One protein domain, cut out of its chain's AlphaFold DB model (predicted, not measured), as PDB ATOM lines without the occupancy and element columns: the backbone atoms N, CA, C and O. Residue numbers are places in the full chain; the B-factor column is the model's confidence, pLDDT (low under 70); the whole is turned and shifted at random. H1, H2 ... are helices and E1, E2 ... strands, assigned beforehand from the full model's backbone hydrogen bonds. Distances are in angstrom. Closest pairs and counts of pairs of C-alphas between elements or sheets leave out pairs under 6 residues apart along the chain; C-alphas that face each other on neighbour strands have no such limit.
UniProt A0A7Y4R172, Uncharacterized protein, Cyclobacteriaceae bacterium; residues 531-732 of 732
ATOM      1  N   PHE A 531     194.065 158.476 141.599       97.88
ATOM      2  CA  PHE A 531     192.707 158.891 141.922       97.88
ATOM      3  C   PHE A 531     192.559 160.409 141.865       97.88
ATOM      4  O   PHE A 531     191.565 160.931 141.361       97.88
ATOM      5  N   ASN A 532     193.591 161.136 142.293       97.50
ATOM      6  CA  ASN A 532     193.631 162.587 142.170       97.50
ATOM      7  C   ASN A 532     193.568 163.044 140.700       97.50
ATOM      8  O   ASN A 532     192.845 163.993 140.402       97.50
ATOM      9  N   ASP A 533     194.256 162.360 139.778       97.56
ATOM     10  CA  ASP A 533     194.175 162.672 138.341       97.56
ATOM     11  C   ASP A 533     192.760 162.452 137.795       97.56
ATOM     12  O   ASP A 533     192.257 163.283 137.038       97.56
ATOM     13  N   LYS A 534     192.095 161.371 138.223       96.81
ATOM     14  CA  LYS A 534     190.702 161.084 137.854       96.81
ATOM     15  C   LYS A 534     189.748 162.174 138.337       96.81
ATOM     16  O   LYS A 534     188.917 162.639 137.562       96.81
ATOM     17  N   LEU A 535     189.879 162.617 139.588       96.69
ATOM     18  CA  LEU A 535     189.045 163.692 140.132       96.69
ATOM     19  C   LEU A 535     189.295 165.032 139.422       96.69
ATOM     20  O   LEU A 535     188.340 165.746 139.125       96.69
ATOM     21  N   ASN A 536     190.547 165.358 139.090       96.44
ATOM     22  CA  ASN A 536     190.874 166.579 138.341       96.44
ATOM     23  C   ASN A 536     190.322 166.563 136.904       96.44
ATOM     24  O   ASN A 536     190.164 167.621 136.300       96.44
ATOM     25  N   ALA A 537     190.032 165.383 136.352       96.06
ATOM     26  CA  ALA A 537     189.480 165.224 135.013       96.06
ATOM     27  C   ALA A 537     187.948 165.367 134.943       96.06
ATOM     28  O   ALA A 537     187.382 165.235 133.856       96.06
ATOM     29  N   MET A 538     187.268 165.623 136.067       95.62
ATOM     30  CA  MET A 538     185.836 165.929 136.076       95.62
ATOM     31  C   MET A 538     185.552 167.215 135.290       95.62
ATOM     32  O   MET A 538     186.116 168.269 135.576       95.62
ATOM     33  N   VAL A 539     184.629 167.143 134.328       96.44
ATOM     34  CA  VAL A 539     184.199 168.295 133.523       96.44
ATOM     35  C   VAL A 539     182.779 168.693 133.905       96.44
ATOM     36  O   VAL A 539     181.912 167.844 134.103       96.44
ATOM     37  N   GLY A 540     182.526 170.000 133.993       93.00
ATOM     38  CA  GLY A 540     181.180 170.524 134.231       93.00
ATOM     39  C   GLY A 540     180.631 170.224 135.627       93.00
ATOM     40  O   GLY A 540     179.416 170.097 135.760       93.00
ATOM     41  N   TYR A 541     181.507 170.111 136.635       94.25
ATOM     42  CA  TYR A 541     181.118 169.941 138.035       94.25
ATOM     43  C   TYR A 541     180.237 171.113 138.479       94.25
ATOM     44  O   TYR A 541     180.702 172.248 138.579       94.25
ATOM     45  N   ARG A 542     178.948 170.846 138.691       94.75
ATOM     46  CA  ARG A 542     177.943 171.869 139.002       94.75
ATOM     47  C   ARG A 542     176.877 171.330 139.950       94.75
ATOM     48  O   ARG A 542     176.581 170.132 139.894       94.75
ATOM     49  N   PRO A 543     176.266 172.189 140.774       94.44
ATOM     50  CA  PRO A 543     175.213 171.764 141.677       94.44
ATOM     51  C   PRO A 543     173.945 171.344 140.927       94.44
ATOM     52  O   PRO A 543     173.635 171.823 139.833       94.44
ATOM     53  N   ALA A 544     173.218 170.416 141.532       93.12
ATOM     54  CA  ALA A 544     171.943 169.896 141.085       93.12
ATOM     55  C   ALA A 544     171.083 169.533 142.302       93.12
ATOM     56  O   ALA A 544     171.583 169.192 143.373       93.12
ATOM     57  N   ALA A 545     169.772 169.568 142.119       90.12
ATOM     58  CA  ALA A 545     168.800 169.354 143.177       90.12
ATOM     59  C   ALA A 545     167.731 168.377 142.710       90.12
ATOM     60  O   ALA A 545     167.318 168.412 141.548       90.12
ATOM     61  N   ARG A 546     167.205 167.570 143.630       90.19
ATOM     62  CA  ARG A 546     165.899 166.937 143.435       90.19
ATOM     63  C   ARG A 546     165.061 167.023 144.697       90.19
ATOM     64  O   ARG A 546     165.593 167.033 145.802       90.19
ATOM     65  N   ILE A 547     163.749 167.045 144.515       90.44
ATOM     66  CA  ILE A 547     162.791 166.889 145.609       90.44
ATOM     67  C   ILE A 547     162.570 165.392 145.805       90.44
ATOM     68  O   ILE A 547     162.306 164.681 144.834       90.44
ATOM     69  N   ILE A 548     162.683 164.905 147.041       88.31
ATOM     70  CA  ILE A 548     162.397 163.505 147.368       88.31
ATOM     71  C   ILE A 548     160.871 163.311 147.402       88.31
ATOM     72  O   ILE A 548     160.210 163.876 148.285       88.31
ATOM     73  N   PRO A 549     160.286 162.515 146.481       83.00
ATOM     74  CA  PRO A 549     158.840 162.322 146.428       83.00
ATOM     75  C   PRO A 549     158.298 161.746 147.740       83.00
ATOM     76  O   PRO A 549     158.893 160.845 148.329       83.00
ATOM     77  N   GLY A 550     157.167 162.276 148.204       84.88
ATOM     78  CA  GLY A 550     156.512 161.849 149.443       84.88
ATOM     79  C   GLY A 550     157.093 162.441 150.733       84.88
ATOM     80  O   GLY A 550     156.442 162.338 151.768       84.88
ATOM     81  N   LEU A 551     158.270 163.081 150.690       86.81
ATOM     82  CA  LEU A 551     158.858 163.776 151.847       86.81
ATOM     83  C   LEU A 551     158.876 165.302 151.696       86.81
ATOM     84  O   LEU A 551     158.973 165.995 152.701       86.81
ATOM     85  N   ASN A 552     158.781 165.819 150.463       86.69
ATOM     86  CA  ASN A 552     158.874 167.253 150.149       86.69
ATOM     87  C   ASN A 552     160.135 167.927 150.729       86.69
ATOM     88  O   ASN A 552     160.089 169.094 151.104       86.69
ATOM     89  N   ILE A 553     161.246 167.186 150.786       90.75
ATOM     90  CA  ILE A 553     162.570 167.707 151.151       90.75
ATOM     91  C   ILE A 553     163.509 167.696 149.950       90.75
ATOM     92  O   ILE A 553     163.377 166.850 149.054       90.75
ATOM     93  N   PHE A 554     164.474 168.604 149.956       90.94
ATOM     94  CA  PHE A 554     165.517 168.683 148.953       90.94
ATOM     95  C   PHE A 554     166.676 167.721 149.239       90.94
ATOM     96  O   PHE A 554     167.121 167.523 150.372       90.94
ATOM     97  N   GLU A 555     167.203 167.139 148.167       91.69
ATOM     98  CA  GLU A 555     168.460 166.403 148.158       91.69
ATOM     99  C   GLU A 555     169.443 167.143 147.250       91.69
ATOM    100  O   GLU A 555     169.264 167.192 146.027       91.69
ATOM    101  N   ALA A 556     170.460 167.746 147.869       93.88
ATOM    102  CA  ALA A 556     171.543 168.403 147.156       93.88
ATOM    103  C   ALA A 556     172.446 167.364 146.486       93.88
ATOM    104  O   ALA A 556     172.708 166.280 147.014       93.88
ATOM    105  N   SER A 557     172.944 167.698 145.305       95.31
ATOM    106  CA  SER A 557     173.903 166.882 144.576       95.31
ATOM    107  C   SER A 557     174.826 167.754 143.730       95.31
ATOM    108  O   SER A 557     174.504 168.900 143.441       95.31
ATOM    109  N   ALA A 558     175.959 167.215 143.296       96.19
ATOM    110  CA  ALA A 558     176.751 167.798 142.219       96.19
ATOM    111  C   ALA A 558     176.873 166.798 141.076       96.19
ATOM    112  O   ALA A 558     177.115 165.618 141.311       96.19
ATOM    113  N   VAL A 559     176.718 167.265 139.841       96.69
ATOM    114  CA  VAL A 559     176.876 166.444 138.637       96.69
ATOM    115  C   VAL A 559     178.143 166.836 137.897       96.69
ATOM    116  O   VAL A 559     178.451 168.020 137.797       96.69
ATOM    117  N   ALA A 560     178.850 165.850 137.357       96.56
ATOM    118  CA  ALA A 560     180.009 166.038 136.495       96.56
ATOM    119  C   ALA A 560     180.044 164.952 135.416       96.56
ATOM    120  O   ALA A 560     179.480 163.872 135.592       96.56
ATOM    121  N   ASP A 561     180.727 165.225 134.313       96.00
ATOM    122  CA  ASP A 561     180.996 164.237 133.274       96.00
ATOM    123  C   ASP A 561     182.459 163.760 133.387       96.00
ATOM    124  O   ASP A 561     183.376 164.558 133.609       96.00
ATOM    125  N   LEU A 562     182.675 162.448 133.255       94.75
ATOM    126  CA  LEU A 562     183.989 161.799 133.315       94.75
ATOM    127  C   LEU A 562     184.269 161.010 132.032       94.75
ATOM    128  O   LEU A 562     183.380 160.379 131.459       94.75
ATOM    129  N   SER A 563     185.533 161.004 131.598       93.56
ATOM    130  CA  SER A 563     186.002 160.204 130.452       93.56
ATOM    131  C   SER A 563     186.249 158.721 130.792       93.56
ATOM    132  O   SER A 563     186.367 157.889 129.883       93.56
ATOM    133  N   GLU A 564     186.303 158.406 132.090       93.94
ATOM    134  CA  GLU A 564     186.243 157.074 132.697       93.94
ATOM    135  C   GLU A 564     185.487 157.186 134.035       93.94
ATOM    136  O   GLU A 564     185.982 157.803 134.981       93.94
ATOM    137  N   VAL A 565     184.270 156.642 134.098       95.00
ATOM    138  CA  VAL A 565     183.430 156.632 135.310       95.00
ATOM    139  C   VAL A 565     183.985 155.679 136.373       95.00
ATOM    140  O   VAL A 565     184.961 154.966 136.138       95.00
ATOM    141  N   PHE A 566     183.405 155.668 137.573       95.44
ATOM    142  CA  PHE A 566     183.850 154.765 138.637       95.44
ATOM    143  C   PHE A 566     183.504 153.305 138.310       95.44
ATOM    144  O   PHE A 566     182.494 153.020 137.668       95.44
ATOM    145  N   ASP A 567     184.353 152.366 138.707       94.00
ATOM    146  CA  ASP A 567     184.065 150.944 138.557       94.00
ATOM    147  C   ASP A 567     183.356 150.367 139.789       94.00
ATOM    148  O   ASP A 567     183.101 151.050 140.788       94.00
ATOM    149  N   LYS A 568     183.007 149.083 139.718       92.81
ATOM    150  CA  LYS A 568     182.360 148.378 140.823       92.81
ATOM    151  C   LYS A 568     183.238 148.303 142.080       92.81
ATOM    152  O   LYS A 568     182.693 148.410 143.177       92.81
ATOM    153  N   THR A 569     184.560 148.156 141.950       93.81
ATOM    154  CA  THR A 569     185.477 148.139 143.109       93.81
ATOM    155  C   THR A 569     185.533 149.489 143.813       93.81
ATOM    156  O   THR A 569     185.601 149.537 145.037       93.81
ATOM    157  N   GLU A 570     185.444 150.580 143.055       95.56
ATOM    158  CA  GLU A 570     185.414 151.946 143.565       95.56
ATOM    159  C   GLU A 570     184.097 152.250 144.288       95.56
ATOM    160  O   GLU A 570     184.140 152.807 145.378       95.56
ATOM    161  N   LEU A 571     182.943 151.871 143.723       94.19
ATOM    162  CA  LEU A 571     181.626 152.278 144.242       94.19
ATOM    163  C   LEU A 571     181.002 151.339 145.276       94.19
ATOM    164  O   LEU A 571     180.290 151.794 146.169       94.19
ATOM    165  N   VAL A 572     181.194 150.031 145.108       91.94
ATOM    166  CA  VAL A 572     180.482 148.998 145.881       91.94
ATOM    167  C   VAL A 572     181.456 148.090 146.626       91.94
ATOM    168  O   VAL A 572     181.159 147.661 147.737       91.94
ATOM    169  N   GLY A 573     182.612 147.817 146.021       90.31
ATOM    170  CA  GLY A 573     183.533 146.772 146.452       90.31
ATOM    171  C   GLY A 573     183.270 145.435 145.745       90.31
ATOM    172  O   GLY A 573     182.287 145.258 145.015       90.31
ATOM    173  N   LEU A 574     184.182 144.483 145.935       83.31
ATOM    174  CA  LEU A 574     184.108 143.123 145.392       83.31
ATOM    175  C   LEU A 574     184.373 142.099 146.496       83.31
ATOM    176  O   LEU A 574     185.152 142.353 147.408       83.31
ATOM    177  N   ASN A 575     183.731 140.930 146.400       78.88
ATOM    178  CA  ASN A 575     183.982 139.770 147.269       78.88
ATOM    179  C   ASN A 575     183.928 140.075 148.782       78.88
ATOM    180  O   ASN A 575     184.700 139.527 149.561       78.88
ATOM    181  N   GLY A 576     183.015 140.961 149.199       83.69
ATOM    182  CA  GLY A 576     182.843 141.362 150.602       83.69
ATOM    183  C   GLY A 576     183.828 142.426 151.100       83.69
ATOM    184  O   GLY A 576     183.753 142.806 152.266       83.69
ATOM    185  N   LEU A 577     184.725 142.929 150.245       89.56
ATOM    186  CA  LEU A 577     185.589 144.067 150.561       89.56
ATOM    187  C   LEU A 577     184.813 145.384 150.482       89.56
ATOM    188  O   LEU A 577     183.921 145.540 149.650       89.56
ATOM    189  N   GLU A 578     185.189 146.339 151.333       92.06
ATOM    190  CA  GLU A 578     184.671 147.708 151.274       92.06
ATOM    191  C   GLU A 578     184.993 148.374 149.920       92.06
ATOM    192  O   GLU A 578     186.020 148.056 149.306       92.06
ATOM    193  N   PRO A 579     184.161 149.328 149.462       94.19
ATOM    194  CA  PRO A 579     184.467 150.129 148.283       94.19
ATOM    195  C   PRO A 579     185.780 150.896 148.459       94.19
ATOM    196  O   PRO A 579     186.066 151.426 149.539       94.19
ATOM    197  N   LEU A 580     186.558 150.979 147.374       96.00
ATOM    198  CA  LEU A 580     187.818 151.723 147.353       96.00
ATOM    199  C   LEU A 580     187.584 153.226 147.506       96.00
ATOM    200  O   LEU A 580     188.436 153.906 148.062       96.00
ATOM    201  N   VAL A 581     186.445 153.749 147.038       97.06
ATOM    202  CA  VAL A 581     186.082 155.159 147.195       97.06
ATOM    203  C   VAL A 581     185.097 155.306 148.347       97.06
ATOM    204  O   VAL A 581     183.994 154.765 148.316       97.06
ATOM    205  N   GLN A 582     185.487 156.073 149.360       96.00
ATOM    206  CA  GLN A 582     184.670 156.341 150.541       96.00
ATOM    207  C   GLN A 582     184.364 157.834 150.626       96.00
ATOM    208  O   GLN A 582     185.231 158.670 150.376       96.00
ATOM    209  N   LEU A 583     183.112 158.171 150.946       96.75
ATOM    210  CA  LEU A 583     182.652 159.552 151.048       96.75
ATOM    211  C   LEU A 583     182.181 159.852 152.470       96.75
ATOM    212  O   LEU A 583     181.454 159.061 153.074       96.75
ATOM    213  N   GLU A 584     182.560 161.017 152.985       96.88
ATOM    214  CA  GLU A 584     182.155 161.478 154.313       96.88
ATOM    215  C   GLU A 584     181.839 162.976 154.290       96.88
ATOM    216  O   GLU A 584     182.670 163.801 153.913       96.88
ATOM    217  N   ALA A 585     180.626 163.344 154.693       96.88
ATOM    218  CA  ALA A 585     180.210 164.734 154.807       96.88
ATOM    219  C   ALA A 585     180.933 165.452 155.956       96.88
ATOM    220  O   ALA A 585     181.096 164.907 157.051       96.88
ATOM    221  N   LEU A 586     181.316 166.709 155.728       96.56
ATOM    222  CA  LEU A 586     181.882 167.559 156.767       96.56
ATOM    223  C   LEU A 586     180.776 168.255 157.571       96.56
ATOM    224  O   LEU A 586     179.745 168.679 157.050       96.56
ATOM    225  N   GLN A 587     181.011 168.386 158.876       93.94
ATOM    226  CA  GLN A 587     180.085 168.990 159.844       93.94
ATOM    227  C   GLN A 587     180.271 170.511 159.974       93.94
ATOM    228  O   GLN A 587     180.135 171.069 161.059       93.94
ATOM    229  N   ASP A 588     180.648 171.174 158.887       94.31
ATOM    230  CA  ASP A 588     181.053 172.583 158.861       94.31
ATOM    231  C   ASP A 588     180.033 173.507 158.182       94.31
ATOM    232  O   ASP A 588     180.217 174.723 158.170       94.31
ATOM    233  N   ASN A 589     178.962 172.940 157.629       93.44
ATOM    234  CA  ASN A 589     177.934 173.703 156.941       93.44
ATOM    235  C   ASN A 589     176.919 174.309 157.941       93.44
ATOM    236  O   ASN A 589     176.575 173.660 158.940       93.44
ATOM    237  N   PRO A 590     176.390 175.519 157.668       92.94
ATOM    238  CA  PRO A 590     175.442 176.198 158.556       92.94
ATOM    239  C   PRO A 590     174.153 175.411 158.815       92.94
ATOM    240  O   PRO A 590     173.665 175.388 159.943       92.94
ATOM    241  N   TRP A 591     173.624 174.700 157.812       95.06
ATOM    242  CA  TRP A 591     172.447 173.838 157.985       95.06
ATOM    243  C   TRP A 591     172.654 172.817 159.105       95.06
ATOM    244  O   TRP A 591     171.827 172.685 160.009       95.06
ATOM    245  N   TYR A 592     173.787 172.117 159.085       95.44
ATOM    246  CA  TYR A 592     174.090 171.118 160.091       95.44
ATOM    247  C   TYR A 592     174.372 171.755 161.455       95.44
ATOM    248  O   TYR A 592     173.771 171.341 162.445       95.44
ATOM    249  N   ILE A 593     175.249 172.761 161.520       95.31
ATOM    250  CA  ILE A 593     175.680 173.372 162.787       95.31
ATOM    251  C   ILE A 593     174.526 174.082 163.498       95.31
ATOM    252  O   ILE A 593     174.364 173.921 164.706       95.31
ATOM    253  N   GLU A 594     173.740 174.870 162.769       94.06
ATOM    254  CA  GLU A 594     172.754 175.776 163.361       94.06
ATOM    255  C   GLU A 594     171.363 175.153 163.468       94.06
ATOM    256  O   GLU A 594     170.586 175.547 164.338       94.06
ATOM    257  N   LYS A 595     171.018 174.211 162.577       94.19
ATOM    258  CA  LYS A 595     169.672 173.619 162.523       94.19
ATOM    259  C   LYS A 595     169.666 172.175 162.995       94.19
ATOM    260  O   LYS A 595     168.994 171.852 163.969       94.19
ATOM    261  N   ILE A 596     170.409 171.296 162.326       95.12
ATOM    262  CA  ILE A 596     170.241 169.850 162.518       95.12
ATOM    263  C   ILE A 596     170.914 169.334 163.783       95.12
ATOM    264  O   ILE A 596     170.290 168.593 164.542       95.12
ATOM    265  N   LYS A 597     172.169 169.708 164.040       95.44
ATOM    266  CA  LYS A 597     172.914 169.239 165.210       95.44
ATOM    267  C   LYS A 597     172.193 169.608 166.511       95.44
ATOM    268  O   LYS A 597     171.909 168.676 167.259       95.44
ATOM    269  N   PRO A 598     171.809 170.874 166.775       94.44
ATOM    270  CA  PRO A 598     171.156 171.230 168.034       94.44
ATOM    271  C   PRO A 598     169.771 170.591 168.201       94.44
ATOM    272  O   PRO A 598     169.311 170.382 169.325       94.44
ATOM    273  N   MET A 599     169.093 170.293 167.090       92.19
ATOM    274  CA  MET A 599     167.739 169.737 167.076       92.19
ATOM    275  C   MET A 599     167.715 168.212 167.242       92.19
ATOM    276  O   MET A 599     166.889 167.700 167.991       92.19
ATOM    277  N   VAL A 600     168.592 167.488 166.537       94.75
ATOM    278  CA  VAL A 600     168.519 166.022 166.404       94.75
ATOM    279  C   VAL A 600     169.653 165.318 167.140       94.75
ATOM    280  O   VAL A 600     169.408 164.349 167.855       94.75
ATOM    281  N   TYR A 601     170.894 165.781 166.970       96.00
ATOM    282  CA  TYR A 601     172.079 164.985 167.315       96.00
ATOM    283  C   TYR A 601     172.824 165.448 168.573       96.00
ATOM    284  O   TYR A 601     173.581 164.665 169.133       96.00
ATOM    285  N   GLU A 602     172.608 166.676 169.055       95.56
ATOM    286  CA  GLU A 602     173.320 167.242 170.213       95.56
ATOM    287  C   GLU A 602     173.074 166.458 171.509       95.56
ATOM    288  O   GLU A 602     173.994 166.285 172.303       95.56
ATOM    289  N   TYR A 603     171.860 165.932 171.691       94.06
ATOM    290  CA  TYR A 603     171.478 165.151 172.872       94.06
ATOM    291  C   TYR A 603     171.221 163.678 172.560       94.06
ATOM    292  O   TYR A 603     170.583 163.001 173.357       94.06
ATOM    293  N   TYR A 604     171.628 163.176 171.395       93.31
ATOM    294  CA  TYR A 604     171.315 161.805 171.006       93.31
ATOM    295  C   TYR A 604     172.286 160.780 171.643       93.31
ATOM    296  O   TYR A 604     173.497 160.982 171.567       93.31
ATOM    297  N   PRO A 605     171.793 159.636 172.165       93.25
ATOM    298  CA  PRO A 605     170.386 159.341 172.437       93.25
ATOM    299  C   PRO A 605     169.901 160.112 173.673       93.25
ATOM    300  O   PRO A 605     170.576 160.129 174.698       93.25
ATOM    301  N   VAL A 606     168.702 160.707 173.597       90.81
ATOM    302  CA  VAL A 606     168.160 161.535 174.700       90.81
ATOM    303  C   VAL A 606     167.956 160.696 175.962       90.81
ATOM    304  O   VAL A 606     168.257 161.129 177.070       90.81
ATOM    305  N   VAL A 607     167.452 159.477 175.775       91.56
ATOM    306  CA  VAL A 607     167.386 158.391 176.759       91.56
ATOM    307  C   VAL A 607     167.577 157.062 176.012       91.56
ATOM    308  O   VAL A 607     167.314 157.023 174.809       91.56
ATOM    309  N   PRO A 608     167.956 155.948 176.669       91.50
ATOM    310  CA  PRO A 608     168.221 154.674 175.984       91.50
ATOM    311  C   PRO A 608     167.078 154.158 175.091       91.50
ATOM    312  O   PRO A 608     167.328 153.515 174.076       91.50
ATOM    313  N   LYS A 609     165.820 154.475 175.432       90.38
ATOM    314  CA  LYS A 609     164.627 154.115 174.640       90.38
ATOM    315  C   LYS A 609     164.425 154.970 173.377       90.38
ATOM    316  O   LYS A 609     163.593 154.632 172.543       90.38
ATOM    317  N   MET A 610     165.167 156.068 173.226       93.88
ATOM    318  CA  MET A 610     165.129 156.981 172.076       93.88
ATOM    319  C   MET A 610     166.361 156.782 171.181       93.88
ATOM    320  O   MET A 610     167.119 157.716 170.925       93.88
ATOM    321  N   ASN A 611     166.583 155.549 170.734       95.19
ATOM    322  CA  ASN A 611     167.601 155.221 169.736       95.19
ATOM    323  C   ASN A 611     167.031 155.306 168.309       95.19
ATOM    324  O   ASN A 611     165.825 155.181 168.111       95.19
ATOM    325  N   ILE A 612     167.889 155.503 167.313       97.19
ATOM    326  CA  ILE A 612     167.535 155.403 165.894       97.19
ATOM    327  C   ILE A 612     167.492 153.923 165.519       97.19
ATOM    328  O   ILE A 612     168.482 153.217 165.720       97.19
ATOM    329  N   SER A 613     166.362 153.456 164.986       95.56
ATOM    330  CA  SER A 613     166.153 152.038 164.650       95.56
ATOM    331  C   SER A 613     165.699 151.777 163.214       95.56
ATOM    332  O   SER A 613     165.767 150.640 162.757       95.56
ATOM    333  N   TRP A 614     165.316 152.812 162.455       95.56
ATOM    334  CA  TRP A 614     164.920 152.642 161.048       95.56
ATOM    335  C   TRP A 614     166.106 152.370 160.100       95.56
ATOM    336  O   TRP A 614     165.898 151.953 158.961       95.56
ATOM    337  N   ARG A 615     167.347 152.613 160.549       94.62
ATOM    338  CA  ARG A 615     168.585 152.421 159.774       94.62
ATOM    339  C   ARG A 615     169.702 151.805 160.611       94.62
ATOM    340  O   ARG A 615     169.745 151.972 161.826       94.62
ATOM    341  N   ASN A 616     170.676 151.194 159.936       93.06
ATOM    342  CA  ASN A 616     171.917 150.751 160.567       93.06
ATOM    343  C   ASN A 616     172.836 151.959 160.844       93.06
ATOM    344  O   ASN A 616     173.425 152.550 159.932       93.06
ATOM    345  N   THR A 617     172.944 152.340 162.114       93.44
ATOM    346  CA  THR A 617     173.734 153.491 162.570       93.44
ATOM    347  C   THR A 617     175.243 153.268 162.476       93.44
ATOM    348  O   THR A 617     175.971 154.243 162.309       93.44
ATOM    349  N   SER A 618     175.715 152.018 162.472       91.06
ATOM    350  CA  SER A 618     177.136 151.676 162.306       91.06
ATOM    351  C   SER A 618     177.649 151.932 160.883       91.06
ATOM    352  O   SER A 618     178.834 152.214 160.690       91.06
ATOM    353  N   LEU A 619     176.759 151.870 159.882       88.50
ATOM    354  CA  LEU A 619     177.105 152.128 158.481       88.50
ATOM    355  C   LEU A 619     177.139 153.626 158.172       88.50
ATOM    356  O   LEU A 619     178.172 154.133 157.745       88.50
ATOM    357  N   ALA A 620     176.037 154.341 158.415       90.56
ATOM    358  CA  ALA A 620     175.929 155.760 158.057       90.56
ATOM    359  C   ALA A 620     176.536 156.717 159.104       90.56
ATOM    360  O   ALA A 620     176.879 157.848 158.762       90.56
ATOM    361  N   GLY A 621     176.675 156.278 160.361       94.12
ATOM    362  CA  GLY A 621     177.066 157.108 161.507       94.12
ATOM    363  C   GLY A 621     175.881 157.790 162.207       94.12
ATOM    364  O   GLY A 621     174.749 157.787 161.711       94.12
ATOM    365  N   VAL A 622     176.131 158.392 163.374       94.94
ATOM    366  CA  VAL A 622     175.207 159.336 164.033       94.94
ATOM    367  C   VAL A 622     176.013 160.557 164.495       94.94
ATOM    368  O   VAL A 622     176.775 160.423 165.451       94.94
ATOM    369  N   PRO A 623     175.911 161.725 163.832       95.31
ATOM    370  CA  PRO A 623     175.109 162.034 162.632       95.31
ATOM    371  C   PRO A 623     175.456 161.156 161.405       95.31
ATOM    372  O   PRO A 623     176.539 160.574 161.358       95.31
ATOM    373  N   PRO A 624     174.566 161.049 160.399       96.00
ATOM    374  CA  PRO A 624     174.705 160.159 159.243       96.00
ATOM    375  C   PRO A 624     175.725 160.668 158.204       96.00
ATOM    376  O   PRO A 624     175.389 160.820 157.035       96.00
ATOM    377  N   LEU A 625     176.970 160.953 158.604       96.38
ATOM    378  CA  LEU A 625     178.000 161.582 157.757       96.38
ATOM    379  C   LEU A 625     178.376 160.768 156.520       96.38
ATOM    380  O   LEU A 625     178.772 161.349 155.514       96.38
ATOM    381  N   ARG A 626     178.221 159.442 156.562       95.25
ATOM    382  CA  ARG A 626     178.445 158.575 155.391       95.25
ATOM    383  C   ARG A 626     177.201 158.460 154.503       95.25
ATOM    384  O   ARG A 626     177.142 157.620 153.614       95.25
ATOM    385  N   GLY A 627     176.192 159.302 154.730       93.69
ATOM    386  CA  GLY A 627     174.990 159.431 153.909       93.69
ATOM    387  C   GLY A 627     175.210 160.243 152.630       93.69
ATOM    388  O   GLY A 627     174.338 161.011 152.240       93.69
ATOM    389  N   ILE A 628     176.373 160.109 151.999       95.31
ATOM    390  CA  ILE A 628     176.710 160.700 150.705       95.31
ATOM    391  C   ILE A 628     177.112 159.571 149.752       95.31
ATOM    392  O   ILE A 628     177.806 158.637 150.144       95.31
ATOM    393  N   SER A 629     176.643 159.624 148.507       94.88
ATOM    394  CA  SER A 629     176.831 158.534 147.540       94.88
ATOM    395  C   SER A 629     177.192 159.045 146.153       94.88
ATOM    396  O   SER A 629     176.870 160.175 145.798       94.88
ATOM    397  N   ILE A 630     177.841 158.199 145.353       95.75
ATOM    398  CA  ILE A 630     178.064 158.451 143.928       95.75
ATOM    399  C   ILE A 630     177.021 157.656 143.140       95.75
ATOM    400  O   ILE A 630     176.873 156.450 143.336       95.75
ATOM    401  N   LYS A 631     176.298 158.325 142.242       93.94
ATOM    402  CA  LYS A 631     175.342 157.718 141.311       93.94
ATOM    403  C   LYS A 631     175.808 157.914 139.879       93.94
ATOM    404  O   LYS A 631     176.181 159.017 139.489       93.94
ATOM    405  N   GLN A 632     175.751 156.846 139.099       93.06
ATOM    406  CA  GLN A 632     176.063 156.819 137.672       93.06
ATOM    407  C   GLN A 632     175.283 155.675 137.020       93.06
ATOM    408  O   GLN A 632     174.890 154.738 137.715       93.06
ATOM    409  N   ASP A 633     175.074 155.738 135.706       81.19
ATOM    410  CA  ASP A 633     174.187 154.795 135.007       81.19
ATOM    411  C   ASP A 633     174.719 153.352 135.002       81.19
ATOM    412  O   ASP A 633     173.938 152.414 135.121       81.19
ATOM    413  N   ASN A 634     176.042 153.168 134.925       74.38
ATOM    414  CA  ASN A 634     176.688 151.853 134.864       74.38
ATOM    415  C   ASN A 634     177.882 151.800 135.817       74.38
ATOM    416  O   ASN A 634     178.796 152.602 135.655       74.38
ATOM    417  N   ALA A 635     177.941 150.845 136.745       71.88
ATOM    418  CA  ALA A 635     179.191 150.515 137.434       71.88
ATOM    419  C   ALA A 635     180.013 149.584 136.533       71.88
ATOM    420  O   ALA A 635     179.564 148.482 136.225       71.88
ATOM    421  N   LEU A 636     181.190 150.033 136.085       82.31
ATOM    422  CA  LEU A 636     182.033 149.229 135.196       82.31
ATOM    423  C   LEU A 636     182.474 147.946 135.913       82.31
ATOM    424  O   LEU A 636     182.934 147.987 137.056       82.31
ATOM    425  N   THR A 637     182.335 146.810 135.241       81.12
ATOM    426  CA  THR A 637     182.801 145.502 135.712       81.12
ATOM    427  C   THR A 637     183.708 144.886 134.669       81.12
ATOM    428  O   THR A 637     183.572 145.179 133.484       81.12
ATOM    429  N   LEU A 638     184.625 144.033 135.111       84.06
ATOM    430  CA  LEU A 638     185.457 143.230 134.231       84.06
ATOM    431  C   LEU A 638     185.181 141.755 134.531       84.06
ATOM    432  O   LEU A 638     185.235 141.343 135.685       84.06
ATOM    433  N   SER A 639     184.870 140.968 133.516       83.50
ATOM    434  CA  SER A 639     184.789 139.507 133.599       83.50
ATOM    435  C   SER A 639     185.961 138.856 132.858       83.50
ATOM    436  O   SER A 639     186.741 139.539 132.190       83.50
ATOM    437  N   GLU A 640     186.109 137.536 132.978       78.75
ATOM    438  CA  GLU A 640     187.073 136.793 132.155       78.75
ATOM    439  C   GLU A 640     186.717 136.864 130.665       78.75
ATOM    440  O   GLU A 640     187.610 137.063 129.840       78.75
ATOM    441  N   ASP A 641     185.427 136.800 130.322       77.62
ATOM    442  CA  ASP A 641     184.947 136.936 128.940       77.62
ATOM    443  C   ASP A 641     185.322 138.306 128.355       77.62
ATOM    444  O   ASP A 641     185.739 138.425 127.197       77.62
ATOM    445  N   ASP A 642     185.286 139.345 129.195       79.25
ATOM    446  CA  ASP A 642     185.709 140.685 128.810       79.25
ATOM    447  C   ASP A 642     187.207 140.780 128.526       79.25
ATOM    448  O   ASP A 642     187.623 141.736 127.881       79.25
ATOM    449  N   LEU A 643     188.059 139.849 128.963       72.69
ATOM    450  CA  LEU A 643     189.499 139.950 128.692       72.69
ATOM    451  C   LEU A 643     189.807 139.855 127.202       72.69
ATOM    452  O   LEU A 643     190.649 140.602 126.700       72.69
ATOM    453  N   PHE A 644     189.095 138.972 126.508       71.88
ATOM    454  CA  PHE A 644     189.316 138.671 125.096       71.88
ATOM    455  C   PHE A 644     188.245 139.277 124.184       71.88
ATOM    456  O   PHE A 644     188.380 139.207 122.962       71.88
ATOM    457  N   SER A 645     187.220 139.920 124.756       74.06
ATOM    458  CA  SER A 645     186.215 140.646 123.984       74.06
ATOM    459  C   SER A 645     186.822 141.863 123.271       74.06
ATOM    460  O   SER A 645     187.615 142.636 123.833       74.06
ATOM    461  N   SER A 646     186.426 142.042 122.011       67.00
ATOM    462  CA  SER A 646     186.700 143.241 121.211       67.00
ATOM    463  C   SER A 646     185.615 144.313 121.365       67.00
ATOM    464  O   SER A 646     185.732 145.386 120.770       67.00
ATOM    465  N   GLU A 647     184.571 144.046 122.158       68.50
ATOM    466  CA  GLU A 647     183.480 144.987 122.395       68.50
ATOM    467  C   GLU A 647     183.968 146.229 123.149       68.50
ATOM    468  O   GLU A 647     184.682 146.163 124.155       68.50
ATOM    469  N   ALA A 648     183.580 147.397 122.636       64.06
ATOM    470  CA  ALA A 648     183.933 148.672 123.232       64.06
ATOM    471  C   ALA A 648     183.046 148.944 124.455       64.06
ATOM    472  O   ALA A 648     181.880 149.315 124.327       64.06
ATOM    473  N   ILE A 649     183.618 148.810 125.652       74.69
ATOM    474  CA  ILE A 649     182.955 149.205 126.898       74.69
ATOM    475  C   ILE A 649     182.867 150.735 126.941       74.69
ATOM    476  O   ILE A 649     183.872 151.438 126.810       74.69
ATOM    477  N   LYS A 650     181.660 151.280 127.139       81.75
ATOM    478  CA  LYS A 650     181.464 152.725 127.311       81.75
ATOM    479  C   LYS A 650     182.061 153.171 128.648       81.75
ATOM    480  O   LYS A 650     181.452 152.992 129.696       81.75
ATOM    481  N   LEU A 651     183.240 153.784 128.587       86.38
ATOM    482  CA  LEU A 651     183.963 154.265 129.768       86.38
ATOM    483  C   LEU A 651     183.462 155.620 130.272       86.38
ATOM    484  O   LEU A 651     183.512 155.882 131.468       86.38
ATOM    485  N   SER A 652     183.020 156.497 129.371       92.00
ATOM    486  CA  SER A 652     182.594 157.846 129.730       92.00
ATOM    487  C   SER A 652     181.134 157.897 130.158       92.00
ATOM    488  O   SER A 652     180.286 157.146 129.671       92.00
ATOM    489  N   GLY A 653     180.815 158.827 131.048       93.25
ATOM    490  CA  GLY A 653     179.462 158.974 131.555       93.25
ATOM    491  C   GLY A 653     179.331 160.094 132.569       93.25
ATOM    492  O   GLY A 653     180.318 160.701 132.992       93.25
ATOM    493  N   ARG A 654     178.081 160.352 132.943       94.19
ATOM    494  CA  ARG A 654     177.738 161.313 133.979       94.19
ATOM    495  C   ARG A 654     177.803 160.648 135.345       94.19
ATOM    496  O   ARG A 654     177.277 159.553 135.531       94.19
ATOM    497  N   VAL A 655     178.402 161.349 136.295       95.62
ATOM    498  CA  VAL A 655     178.435 160.983 137.709       95.62
ATOM    499  C   VAL A 655     177.739 162.063 138.531       95.62
ATOM    500  O   VAL A 655     177.804 163.248 138.208       95.62
ATOM    501  N   SER A 656     177.040 161.652 139.583       95.94
ATOM    502  CA  SER A 656     176.350 162.529 140.522       95.94
ATOM    503  C   SER A 656     176.786 162.200 141.944       95.94
ATOM    504  O   SER A 656     176.656 161.062 142.382       95.94
ATOM    505  N   PHE A 657     177.301 163.187 142.665       96.62
ATOM    506  CA  PHE A 657     177.612 163.100 144.087       96.62
ATOM    507  C   PHE A 657     176.387 163.578 144.856       96.62
ATOM    508  O   PHE A 657     176.056 164.756 144.803       96.62
ATOM    509  N   VAL A 658     175.685 162.669 145.522       96.00
ATOM    510  CA  VAL A 658     174.378 162.913 146.137       96.00
ATOM    511  C   VAL A 658     174.522 163.015 147.649       96.00
ATOM    512  O   VAL A 658     174.906 162.044 148.300       96.00
ATOM    513  N   TYR A 659     174.182 164.177 148.200       95.12
ATOM    514  CA  TYR A 659     174.231 164.490 149.625       95.12
ATOM    515  C   TYR A 659     172.900 164.122 150.295       95.12
ATOM    516  O   TYR A 659     172.007 164.948 150.466       95.12
ATOM    517  N   SER A 660     172.757 162.857 150.687       94.19
ATOM    518  CA  SER A 660     171.534 162.319 151.301       94.19
ATOM    519  C   SER A 660     171.453 162.551 152.818       94.19
ATOM    520  O   SER A 660     170.554 162.022 153.472       94.19
ATOM    521  N   LEU A 661     172.348 163.351 153.414       93.38
ATOM    522  CA  LEU A 661     172.296 163.666 154.849       93.38
ATOM    523  C   LEU A 661     170.963 164.303 155.259       93.38
ATOM    524  O   LEU A 661     170.474 163.989 156.341       93.38
ATOM    525  N   SER A 662     170.353 165.145 154.413       91.50
ATOM    526  CA  SER A 662     169.026 165.724 154.682       91.50
ATOM    527  C   SER A 662     167.941 164.652 154.760       91.50
ATOM    528  O   SER A 662     167.103 164.679 155.656       91.50
ATOM    529  N   PHE A 663     167.993 163.645 153.890       94.12
ATOM    530  CA  PHE A 663     167.085 162.502 153.940       94.12
ATOM    531  C   PHE A 663     167.225 161.712 155.245       94.12
ATOM    532  O   PHE A 663     166.223 161.429 155.910       94.12
ATOM    533  N   TYR A 664     168.459 161.379 155.634       95.50
ATOM    534  CA  TYR A 664     168.704 160.647 156.875       95.50
ATOM    535  C   TYR A 664     168.297 161.466 158.104       95.50
ATOM    536  O   TYR A 664     167.594 160.948 158.968       95.50
ATOM    537  N   ALA A 665     168.672 162.747 158.159       95.50
ATOM    538  CA  ALA A 665     168.334 163.639 159.265       95.50
ATOM    539  C   ALA A 665     166.825 163.856 159.407       95.50
ATOM    540  O   ALA A 665     166.317 163.872 160.527       95.50
ATOM    541  N   TYR A 666     166.094 163.958 158.293       95.88
ATOM    542  CA  TYR A 666     164.635 164.027 158.300       95.88
ATOM    543  C   TYR A 666     164.030 162.787 158.962       95.88
ATOM    544  O   TYR A 666     163.241 162.891 159.899       95.88
ATOM    545  N   LYS A 667     164.413 161.592 158.506       96.31
ATOM    546  CA  LYS A 667     163.877 160.335 159.042       96.31
ATOM    547  C   LYS A 667     164.267 160.118 160.508       96.31
ATOM    548  O   LYS A 667     163.403 159.738 161.297       96.31
ATOM    549  N   ASP A 668     165.513 160.430 160.876       96.81
ATOM    550  CA  ASP A 668     165.987 160.408 162.265       96.81
ATOM    551  C   ASP A 668     165.146 161.350 163.145       96.81
ATOM    552  O   ASP A 668     164.666 160.939 164.200       96.81
ATOM    553  N   PHE A 669     164.906 162.588 162.699       96.69
ATOM    554  CA  PHE A 669     164.094 163.562 163.433       96.69
ATOM    555  C   PHE A 669     162.674 163.050 163.693       96.69
ATOM    556  O   PHE A 669     162.215 163.090 164.833       96.69
ATOM    557  N   TYR A 670     161.974 162.545 162.672       96.25
ATOM    558  CA  TYR A 670     160.586 162.094 162.838       96.25
ATOM    559  C   TYR A 670     160.465 160.828 163.693       96.25
ATOM    560  O   TYR A 670     159.528 160.739 164.486       96.25
ATOM    561  N   GLU A 671     161.404 159.880 163.589       97.19
ATOM    562  CA  GLU A 671     161.432 158.715 164.483       97.19
ATOM    563  C   GLU A 671     161.652 159.149 165.937       97.19
ATOM    564  O   GLU A 671     160.899 158.759 166.832       97.19
ATOM    565  N   LEU A 672     162.669 159.979 166.180       97.00
ATOM    566  CA  LEU A 672     163.007 160.429 167.527       97.00
ATOM    567  C   LEU A 672     161.914 161.312 168.123       97.00
ATOM    568  O   LEU A 672     161.632 161.205 169.314       97.00
ATOM    569  N   ARG A 673     161.252 162.136 167.306       95.56
ATOM    570  CA  ARG A 673     160.090 162.921 167.722       95.56
ATOM    571  C   ARG A 673     158.917 162.031 168.111       95.56
ATOM    572  O   ARG A 673     158.308 162.286 169.143       95.56
ATOM    573  N   GLN A 674     158.616 160.990 167.334       95.50
ATOM    574  CA  GLN A 674     157.559 160.043 167.696       95.50
ATOM    575  C   GLN A 674     157.872 159.366 169.034       95.50
ATOM    576  O   GLN A 674     157.054 159.406 169.945       95.50
ATOM    577  N   LYS A 675     159.102 158.862 169.201       95.38
ATOM    578  CA  LYS A 675     159.555 158.255 170.462       95.38
ATOM    579  C   LYS A 675     159.518 159.239 171.638       95.38
ATOM    580  O   LYS A 675     159.229 158.834 172.759       95.38
ATOM    581  N   ALA A 676     159.801 160.522 171.404       93.75
ATOM    582  CA  ALA A 676     159.657 161.561 172.421       93.75
ATOM    583  C   ALA A 676     158.187 161.748 172.823       93.75
ATOM    584  O   ALA A 676     157.888 161.785 174.017       93.75
ATOM    585  N   TYR A 677     157.278 161.815 171.844       93.12
ATOM    586  CA  TYR A 677     155.850 161.955 172.108       93.12
ATOM    587  C   TYR A 677     155.299 160.766 172.900       93.12
ATOM    588  O   TYR A 677     154.682 160.970 173.946       93.12
ATOM    589  N   ASP A 678     155.620 159.542 172.479       92.06
ATOM    590  CA  ASP A 678     155.181 158.305 173.139       92.06
ATOM    591  C   ASP A 678     155.653 158.216 174.603       92.06
ATOM    592  O   ASP A 678     155.009 157.592 175.446       92.06
ATOM    593  N   LEU A 679     156.799 158.825 174.929       90.88
ATOM    594  CA  LEU A 679     157.367 158.781 176.275       90.88
ATOM    595  C   LEU A 679     156.856 159.890 177.199       90.88
ATOM    596  O   LEU A 679     156.744 159.643 178.404       90.88
ATOM    597  N   TYR A 680     156.592 161.091 176.673       89.81
ATOM    598  CA  TYR A 680     156.458 162.295 177.502       89.81
ATOM    599  C   TYR A 680     155.142 163.070 177.352       89.81
ATOM    600  O   TYR A 680     154.865 163.894 178.222       89.81
ATOM    601  N   VAL A 681     154.310 162.817 176.333       80.75
ATOM    602  CA  VAL A 681     153.044 163.566 176.146       80.75
ATOM    603  C   VAL A 681     152.091 163.370 177.319       80.75
ATOM    604  O   VAL A 681     151.610 164.348 177.885       80.75
ATOM    605  N   ASP A 682     151.902 162.124 177.751       75.81
ATOM    606  CA  ASP A 682     150.963 161.791 178.829       75.81
ATOM    607  C   ASP A 682     151.564 161.980 180.234       75.81
ATOM    608  O   ASP A 682     150.864 161.886 181.241       75.81
ATOM    609  N   LYS A 683     152.878 162.240 180.327       65.19
ATOM    610  CA  LYS A 683     153.645 162.232 181.586       65.19
ATOM    611  C   LYS A 683     154.053 163.614 182.092       65.19
ATOM    612  O   LYS A 683     154.946 163.696 182.927       65.19
ATOM    613  N   ASN A 684     153.372 164.670 181.641       68.06
ATOM    614  CA  ASN A 684     153.696 166.079 181.891       68.06
ATOM    615  C   ASN A 684     154.983 166.525 181.167       68.06
ATOM    616  O   ASN A 684     156.095 166.148 181.535       68.06
ATOM    617  N   LEU A 685     154.822 167.399 180.166       71.62
ATOM    618  CA  LEU A 685     155.900 167.953 179.334       71.62
ATOM    619  C   LEU A 685     157.047 168.582 180.144       71.62
ATOM    620  O   LEU A 685     158.184 168.587 179.681       71.62
ATOM    621  N   ASN A 686     156.777 169.051 181.366       73.44
ATOM    622  CA  ASN A 686     157.789 169.632 182.256       73.44
ATOM    623  C   ASN A 686     158.829 168.616 182.767       73.44
ATOM    624  O   ASN A 686     159.869 169.023 183.278       73.44
ATOM    625  N   LEU A 687     158.568 167.311 182.641       80.12
ATOM    626  CA  LEU A 687     159.514 166.243 182.987       80.12
ATOM    627  C   LEU A 687     160.344 165.765 181.782       80.12
ATOM    628  O   LEU A 687     161.232 164.926 181.947       80.12
ATOM    629  N   ALA A 688     160.073 166.270 180.573       88.25
ATOM    630  CA  ALA A 688     160.804 165.879 179.375       88.25
ATOM    631  C   ALA A 688     162.231 166.466 179.386       88.25
ATOM    632  O   ALA A 688     162.395 167.678 179.553       88.25
ATOM    633  N   PRO A 689     163.280 165.656 179.146       92.56
ATOM    634  CA  PRO A 689     164.630 166.170 178.950       92.56
ATOM    635  C   PRO A 689     164.688 167.184 177.802       92.56
ATOM    636  O   PRO A 689     163.944 167.067 176.825       92.56
ATOM    637  N   ILE A 690     165.633 168.128 177.865       91.50
ATOM    638  CA  ILE A 690     165.774 169.214 176.878       91.50
ATOM    639  C   ILE A 690     165.811 168.706 175.424       91.50
ATOM    640  O   ILE A 690     165.194 169.310 174.549       91.50
ATOM    641  N   GLY A 691     166.462 167.566 175.162       92.19
ATOM    642  CA  GLY A 691     166.504 166.950 173.832       92.19
ATOM    643  C   GLY A 691     165.136 166.459 173.343       92.19
ATOM    644  O   GLY A 691     164.785 166.678 172.188       92.19
ATOM    645  N   ALA A 692     164.327 165.863 174.225       93.50
ATOM    646  CA  ALA A 692     162.966 165.438 173.895       93.50
ATOM    647  C   ALA A 692     162.050 166.648 173.677       93.50
ATOM    648  O   ALA A 692     161.291 166.676 172.709       93.50
ATOM    649  N   LEU A 693     162.163 167.679 174.526       91.75
ATOM    650  CA  LEU A 693     161.406 168.920 174.364       91.75
ATOM    651  C   LEU A 693     161.724 169.596 173.024       91.75
ATOM    652  O   LEU A 693     160.801 170.000 172.318       91.75
ATOM    653  N   ARG A 694     163.004 169.670 172.632       91.62
ATOM    654  CA  ARG A 694     163.410 170.206 171.322       91.62
ATOM    655  C   ARG A 694     162.777 169.424 170.173       91.62
ATOM    656  O   ARG A 694     162.182 170.041 169.295       91.62
ATOM    657  N   LEU A 695     162.833 168.092 170.193       94.38
ATOM    658  CA  LEU A 695     162.225 167.258 169.148       94.38
ATOM    659  C   LEU A 695     160.708 167.482 169.016       94.38
ATOM    660  O   LEU A 695     160.193 167.519 167.902       94.38
ATOM    661  N   MET A 696     159.997 167.648 170.136       92.25
ATOM    662  CA  MET A 696     158.540 167.840 170.153       92.25
ATOM    663  C   MET A 696     158.103 169.265 169.774       92.25
ATOM    664  O   MET A 696     157.030 169.441 169.209       92.25
ATOM    665  N   THR A 697     158.911 170.286 170.074       90.75
ATOM    666  CA  THR A 697     158.524 171.706 169.914       90.75
ATOM    667  C   THR A 697     159.099 172.383 168.674       90.75
ATOM    668  O   THR A 697     158.676 173.486 168.330       90.75
ATOM    669  N   THR A 698     160.050 171.749 167.988       90.44
ATOM    670  CA  THR A 698     160.654 172.294 166.767       90.44
ATOM    671  C   THR A 698     160.130 171.588 165.521       90.44
ATOM    672  O   THR A 698     159.652 170.455 165.573       90.44
ATOM    673  N   ASN A 699     160.209 172.274 164.382       90.88
ATOM    674  CA  ASN A 699     159.948 171.688 163.072       90.88
ATOM    675  C   ASN A 699     161.269 171.367 162.378       90.88
ATOM    676  O   ASN A 699     162.247 172.105 162.518       90.88
ATOM    677  N   TYR A 700     161.267 170.300 161.579       92.88
ATOM    678  CA  TYR A 700     162.420 169.954 160.762       92.88
ATOM    679  C   TYR A 700     162.772 171.099 159.803       92.88
ATOM    680  O   TYR A 700     161.898 171.633 159.120       92.88
ATOM    681  N   SER A 701     164.055 171.459 159.750       91.44
ATOM    682  CA  SER A 701     164.582 172.453 158.811       91.44
ATOM    683  C   SER A 701     165.272 171.750 157.649       91.44
ATOM    684  O   SER A 701     166.263 171.043 157.847       91.44
ATOM    685  N   ASP A 702     164.754 171.955 156.442       90.19
ATOM    686  CA  ASP A 702     165.390 171.454 155.224       90.19
ATOM    687  C   ASP A 702     166.699 172.207 154.908       90.19
ATOM    688  O   ASP A 702     167.057 173.162 155.605       90.19
ATOM    689  N   LEU A 703     167.435 171.746 153.890       91.81
ATOM    690  CA  LEU A 703     168.700 172.333 153.440       91.81
ATOM    691  C   LEU A 703     168.570 173.850 153.213       91.81
ATOM    692  O   LEU A 703     167.699 174.309 152.472       91.81
ATOM    693  N   ILE A 704     169.464 174.630 153.830       91.88
ATOM    694  CA  ILE A 704     169.559 176.089 153.631       91.88
ATOM    695  C   ILE A 704     170.718 176.427 152.700       91.88
ATOM    696  O   ILE A 704     171.685 175.667 152.636       91.88
ATOM    697  N   VAL A 705     170.622 177.558 151.999       89.94
ATOM    698  CA  VAL A 705     171.640 178.011 151.039       89.94
ATOM    699  C   VAL A 705     173.028 177.991 151.679       89.94
ATOM    700  O   VAL A 705     173.213 178.529 152.775       89.94
ATOM    701  N   GLY A 706     173.995 177.358 151.017       90.50
ATOM    702  CA  GLY A 706     175.343 177.236 151.556       90.50
ATOM    703  C   GLY A 706     176.226 176.184 150.896       90.50
ATOM    704  O   GLY A 706     175.841 175.475 149.971       90.50
ATOM    705  N   ALA A 707     177.445 176.096 151.421       93.44
ATOM    706  CA  ALA A 707     178.480 175.177 150.978       93.44
ATOM    707  C   ALA A 707     178.423 173.859 151.761       93.44
ATOM    708  O   ALA A 707     178.701 173.831 152.961       93.44
ATOM    709  N   TYR A 708     178.122 172.756 151.081       95.44
ATOM    710  CA  TYR A 708     178.074 171.418 151.669       95.44
ATOM    711  C   TYR A 708     179.323 170.642 151.277       95.44
ATOM    712  O   TYR A 708     179.403 170.044 150.199       95.44
ATOM    713  N   ARG A 709     180.333 170.691 152.147       96.75
ATOM    714  CA  ARG A 709     181.625 170.048 151.900       96.75
ATOM    715  C   ARG A 709     181.608 168.577 152.291       96.75
ATOM    716  O   ARG A 709     180.967 168.172 153.260       96.75
ATOM    717  N   TYR A 710     182.362 167.777 151.554       97.00
ATOM    718  CA  TYR A 710     182.560 166.363 151.838       97.00
ATOM    719  C   TYR A 710     183.966 165.924 151.441       97.00
ATOM    720  O   TYR A 710     184.577 166.475 150.522       97.00
ATOM    721  N   LYS A 711     184.481 164.921 152.146       97.75
ATOM    722  CA  LYS A 711     185.698 164.209 151.784       97.75
ATOM    723  C   LYS A 711     185.369 163.070 150.835       97.75
ATOM    724  O   LYS A 711     184.349 162.401 150.991       97.75
ATOM    725  N   ILE A 712     186.252 162.868 149.869       98.00
ATOM    726  CA  ILE A 712     186.302 161.691 149.017       98.00
ATOM    727  C   ILE A 712     187.698 161.084 149.136       98.00
ATOM    728  O   ILE A 712     188.701 161.720 148.799       98.00
ATOM    729  N   ASP A 713     187.737 159.862 149.646       97.81
ATOM    730  CA  ASP A 713     188.958 159.149 149.993       97.81
ATOM    731  C   ASP A 713     189.099 157.900 149.124       97.81
ATOM    732  O   ASP A 713     188.122 157.185 148.902       97.81
ATOM    733  N   TYR A 714     190.319 157.621 148.663       97.75
ATOM    734  CA  TYR A 714     190.687 156.334 148.079       97.75
ATOM    735  C   TYR A 714     191.373 155.482 149.145       97.75
ATOM    736  O   TYR A 714     192.466 155.818 149.612       97.75
ATOM    737  N   LYS A 715     190.723 154.397 149.560       96.75
ATOM    738  CA  LYS A 715     191.160 153.512 150.638       96.75
ATOM    739  C   LYS A 715     191.554 152.154 150.074       96.75
ATOM    740  O   LYS A 715     190.764 151.470 149.431       96.75
ATOM    741  N   LEU A 716     192.787 151.745 150.354       95.88
ATOM    742  CA  LEU A 716     193.332 150.473 149.899       95.88
ATOM    743  C   LEU A 716     192.675 149.278 150.615       95.88
ATOM    744  O   LEU A 716     192.465 149.334 151.835       95.88
ATOM    745  N   PRO A 717     192.416 148.163 149.904       94.44
ATOM    746  CA  PRO A 717     191.747 147.001 150.477       94.44
ATOM    747  C   PRO A 717     192.635 146.332 151.533       94.44
ATOM    748  O   PRO A 717     193.819 146.086 151.301       94.44
ATOM    749  N   GLY A 718     192.073 146.057 152.712       92.12
ATOM    750  CA  GLY A 718     192.723 145.286 153.780       92.12
ATOM    751  C   GLY A 718     193.850 145.980 154.561       92.12
ATOM    752  O   GLY A 718     194.157 145.549 155.668       92.12
ATOM    753  N   LEU A 719     194.436 147.069 154.047       91.50
ATOM    754  CA  LEU A 719     195.504 147.824 154.728       91.50
ATOM    755  C   LEU A 719     194.992 148.973 155.608       91.50
ATOM    756  O   LEU A 719     195.781 149.594 156.316       91.50
ATOM    757  N   ASN A 720     193.693 149.290 155.530       86.19
ATOM    758  CA  ASN A 720     193.073 150.439 156.200       86.19
ATOM    759  C   ASN A 720     193.831 151.766 155.957       86.19
ATOM    760  O   ASN A 720     193.913 152.626 156.833       86.19
ATOM    761  N   LYS A 721     194.418 151.914 154.765       95.12
ATOM    762  CA  LYS A 721     195.250 153.057 154.382       95.12
ATOM    763  C   LYS A 721     194.540 153.886 153.322       95.12
ATOM    764  O   LYS A 721     194.205 153.359 152.265       95.12
ATOM    765  N   VAL A 722     194.374 155.177 153.593       97.12
ATOM    766  CA  VAL A 722     193.919 156.164 152.606       97.12
ATOM    767  C   VAL A 722     195.135 156.677 151.833       97.12
ATOM    768  O   VAL A 722     196.104 157.132 152.445       97.12
ATOM    769  N   THR A 723     195.118 156.564 150.506       97.06
ATOM    770  CA  THR A 723     196.209 157.013 149.618       97.06
ATOM    771  C   THR A 723     195.950 158.392 149.034       97.06
ATOM    772  O   THR A 723     196.868 159.208 148.978       97.06
ATOM    773  N   THR A 724     194.698 158.683 148.690       97.62
ATOM    774  CA  THR A 724     194.256 159.998 148.224       97.62
ATOM    775  C   THR A 724     193.079 160.462 149.069       97.62
ATOM    776  O   THR A 724     192.153 159.695 149.300       97.62
ATOM    777  N   SER A 725     193.096 161.727 149.493       97.38
ATOM    778  CA  SER A 725     191.970 162.391 150.154       97.38
ATOM    779  C   SER A 725     191.759 163.767 149.532       97.38
ATOM    780  O   SER A 725     192.699 164.558 149.412       97.38
ATOM    781  N   ARG A 726     190.529 164.060 149.108       97.00
ATOM    782  CA  ARG A 726     190.127 165.346 148.520       97.00
ATOM    783  C   ARG A 726     188.888 165.867 149.229       97.00
ATOM    784  O   ARG A 726     187.982 165.108 149.539       97.00
ATOM    785  N   THR A 727     188.829 167.179 149.445       97.25
ATOM    786  CA  THR A 727     187.592 167.852 149.858       97.25
ATOM    787  C   THR A 727     186.931 168.464 148.631       97.25
ATOM    788  O   THR A 727     187.567 169.234 147.911       97.25
ATOM    789  N   LEU A 728     185.674 168.103 148.401       95.81
ATOM    790  CA  LEU A 728     184.800 168.659 147.373       95.81
ATOM    791  C   LEU A 728     183.618 169.366 148.045       95.81
ATOM    792  O   LEU A 728     183.416 169.247 149.256       95.81
ATOM    793  N   GLN A 729     182.855 170.130 147.270       94.88
ATOM    794  CA  GLN A 729     181.781 170.976 147.780       94.88
ATOM    795  C   GLN A 729     180.589 170.962 146.836       94.88
ATOM    796  O   GLN A 729     180.761 171.082 145.629       94.88
ATOM    797  N   ILE A 730     179.390 170.865 147.400       95.00
ATOM    798  CA  ILE A 730     178.130 171.083 146.693       95.00
ATOM    799  C   ILE A 730     177.587 172.437 147.142       95.00
ATOM    800  O   ILE A 730     177.352 172.635 148.334       95.00
ATOM    801  N   ASP A 731     177.402 173.354 146.199       91.38
ATOM    802  CA  ASP A 731     176.755 174.643 146.449       91.38
ATOM    803  C   ASP A 731     175.234 174.478 146.346       91.38
ATOM    804  O   ASP A 731     174.729 174.065 145.302       91.38
ATOM    805  N   TRP A 732     174.513 174.757 147.429       86.06
ATOM    806  CA  TRP A 732     173.050 174.690 147.500       86.06
ATOM    807  C   TRP A 732     172.440 176.084 147.574       86.06
ATOM    808  O   TRP A 732     172.965 176.894 148.375       86.06
TER     809      TRP A 732
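This is residues 531 to 732 of the 732 residues of an uncharacterized protein of Cyclobacteriaceae bacterium (UniProt A0A7Y4R172). Two strongly twisted sheets, E1 E2 E5 E4 and E3 E6 E7, lie face to face with their strands crossed; the long helix H6 runs out from one end with H3 and H7 packed on it, and at the other end residues 639 to 648, with H5, stick out. The printed part has 202 residues with seven named helices and seven named strands, in the order H1 E1 E2 H2 E3 H3 H4 E4 H5 E5 H6 H7 E6 E7. Both sheets are antiparallel, in the orders given, and the class is mixed. The whole is only just loose, close to compact, with a radius of gyration of the C-alphas of 20.0 A and spans of 72 by 35 by 32 A.

Start at inner strand E2, residues 553 to 562, in a hairpin with E1, residues 539 to 548; N 544 and O 557 are 2.8 A apart. Its other antiparallel neighbour is E5, residues 653 to 659, with N 558 and O 657 at 2.9 A. Beside E5 find antiparallel E4, residues 628 to 632, with N 631 and O 656 at 2.8 A. In the other sheet E6, residues 707 to 715, has antiparallel neighbours E3, residues 581 to 585, with N 584 and O 711 at 3.0 A, and E7, residues 722 to 731, its hairpin partner, with N 712 and O 726 at 2.8 A. The sheets make a sandwich, two sheets face to face, 9.5 A centre to centre where they face, strands at 58 degrees; the closest C-alphas of E2 and E7 are Ala 558 and Ile 730, 5.7 A. H6, residues 661 to 680, only grazes the first sheet with residues 661 to 666. Its residues 669 to 677 touch H7, residues 690 to 697, about perpendicular at 81 degrees, closest C-alphas Arg 673 and Leu 695, 5.0 A. H3, residues 590 to 601, touches H6 with residues 596 to 600 alone, closest C-alphas Val 600 and Phe 669, 5.9 A. H1, residues 531 to 536, and H2, residues 568 to 571, only graze the sheet E3 E6 E7. H4, residues 617 to 620, and H5, residues 641 to 644, touch no helix. Every O i to N i+4 pair is within hydrogen-bond range in H1, H6 and H7, and 6 of 8 in H3; H2, H4 and H5 are too short.

Find C-alpha 531, where H1 begins, at (192.707, 158.891, 141.922). H6 runs 27.7 A from C-alpha 661 at (172.296, 163.666, 154.849). E2 is 28.5 A long, E1 26.3 A, E6 25.1 A; E7, 26.0 A, ends at (176.755, 174.643, 146.449).

The C-alphas farthest apart, Ser 646 and Asn 684, are 72.8 A apart. The printed part has no cut; the link H3 to H4 is long. Look for pLDDT under 70 at residues 646 to 648 and 683 to 684.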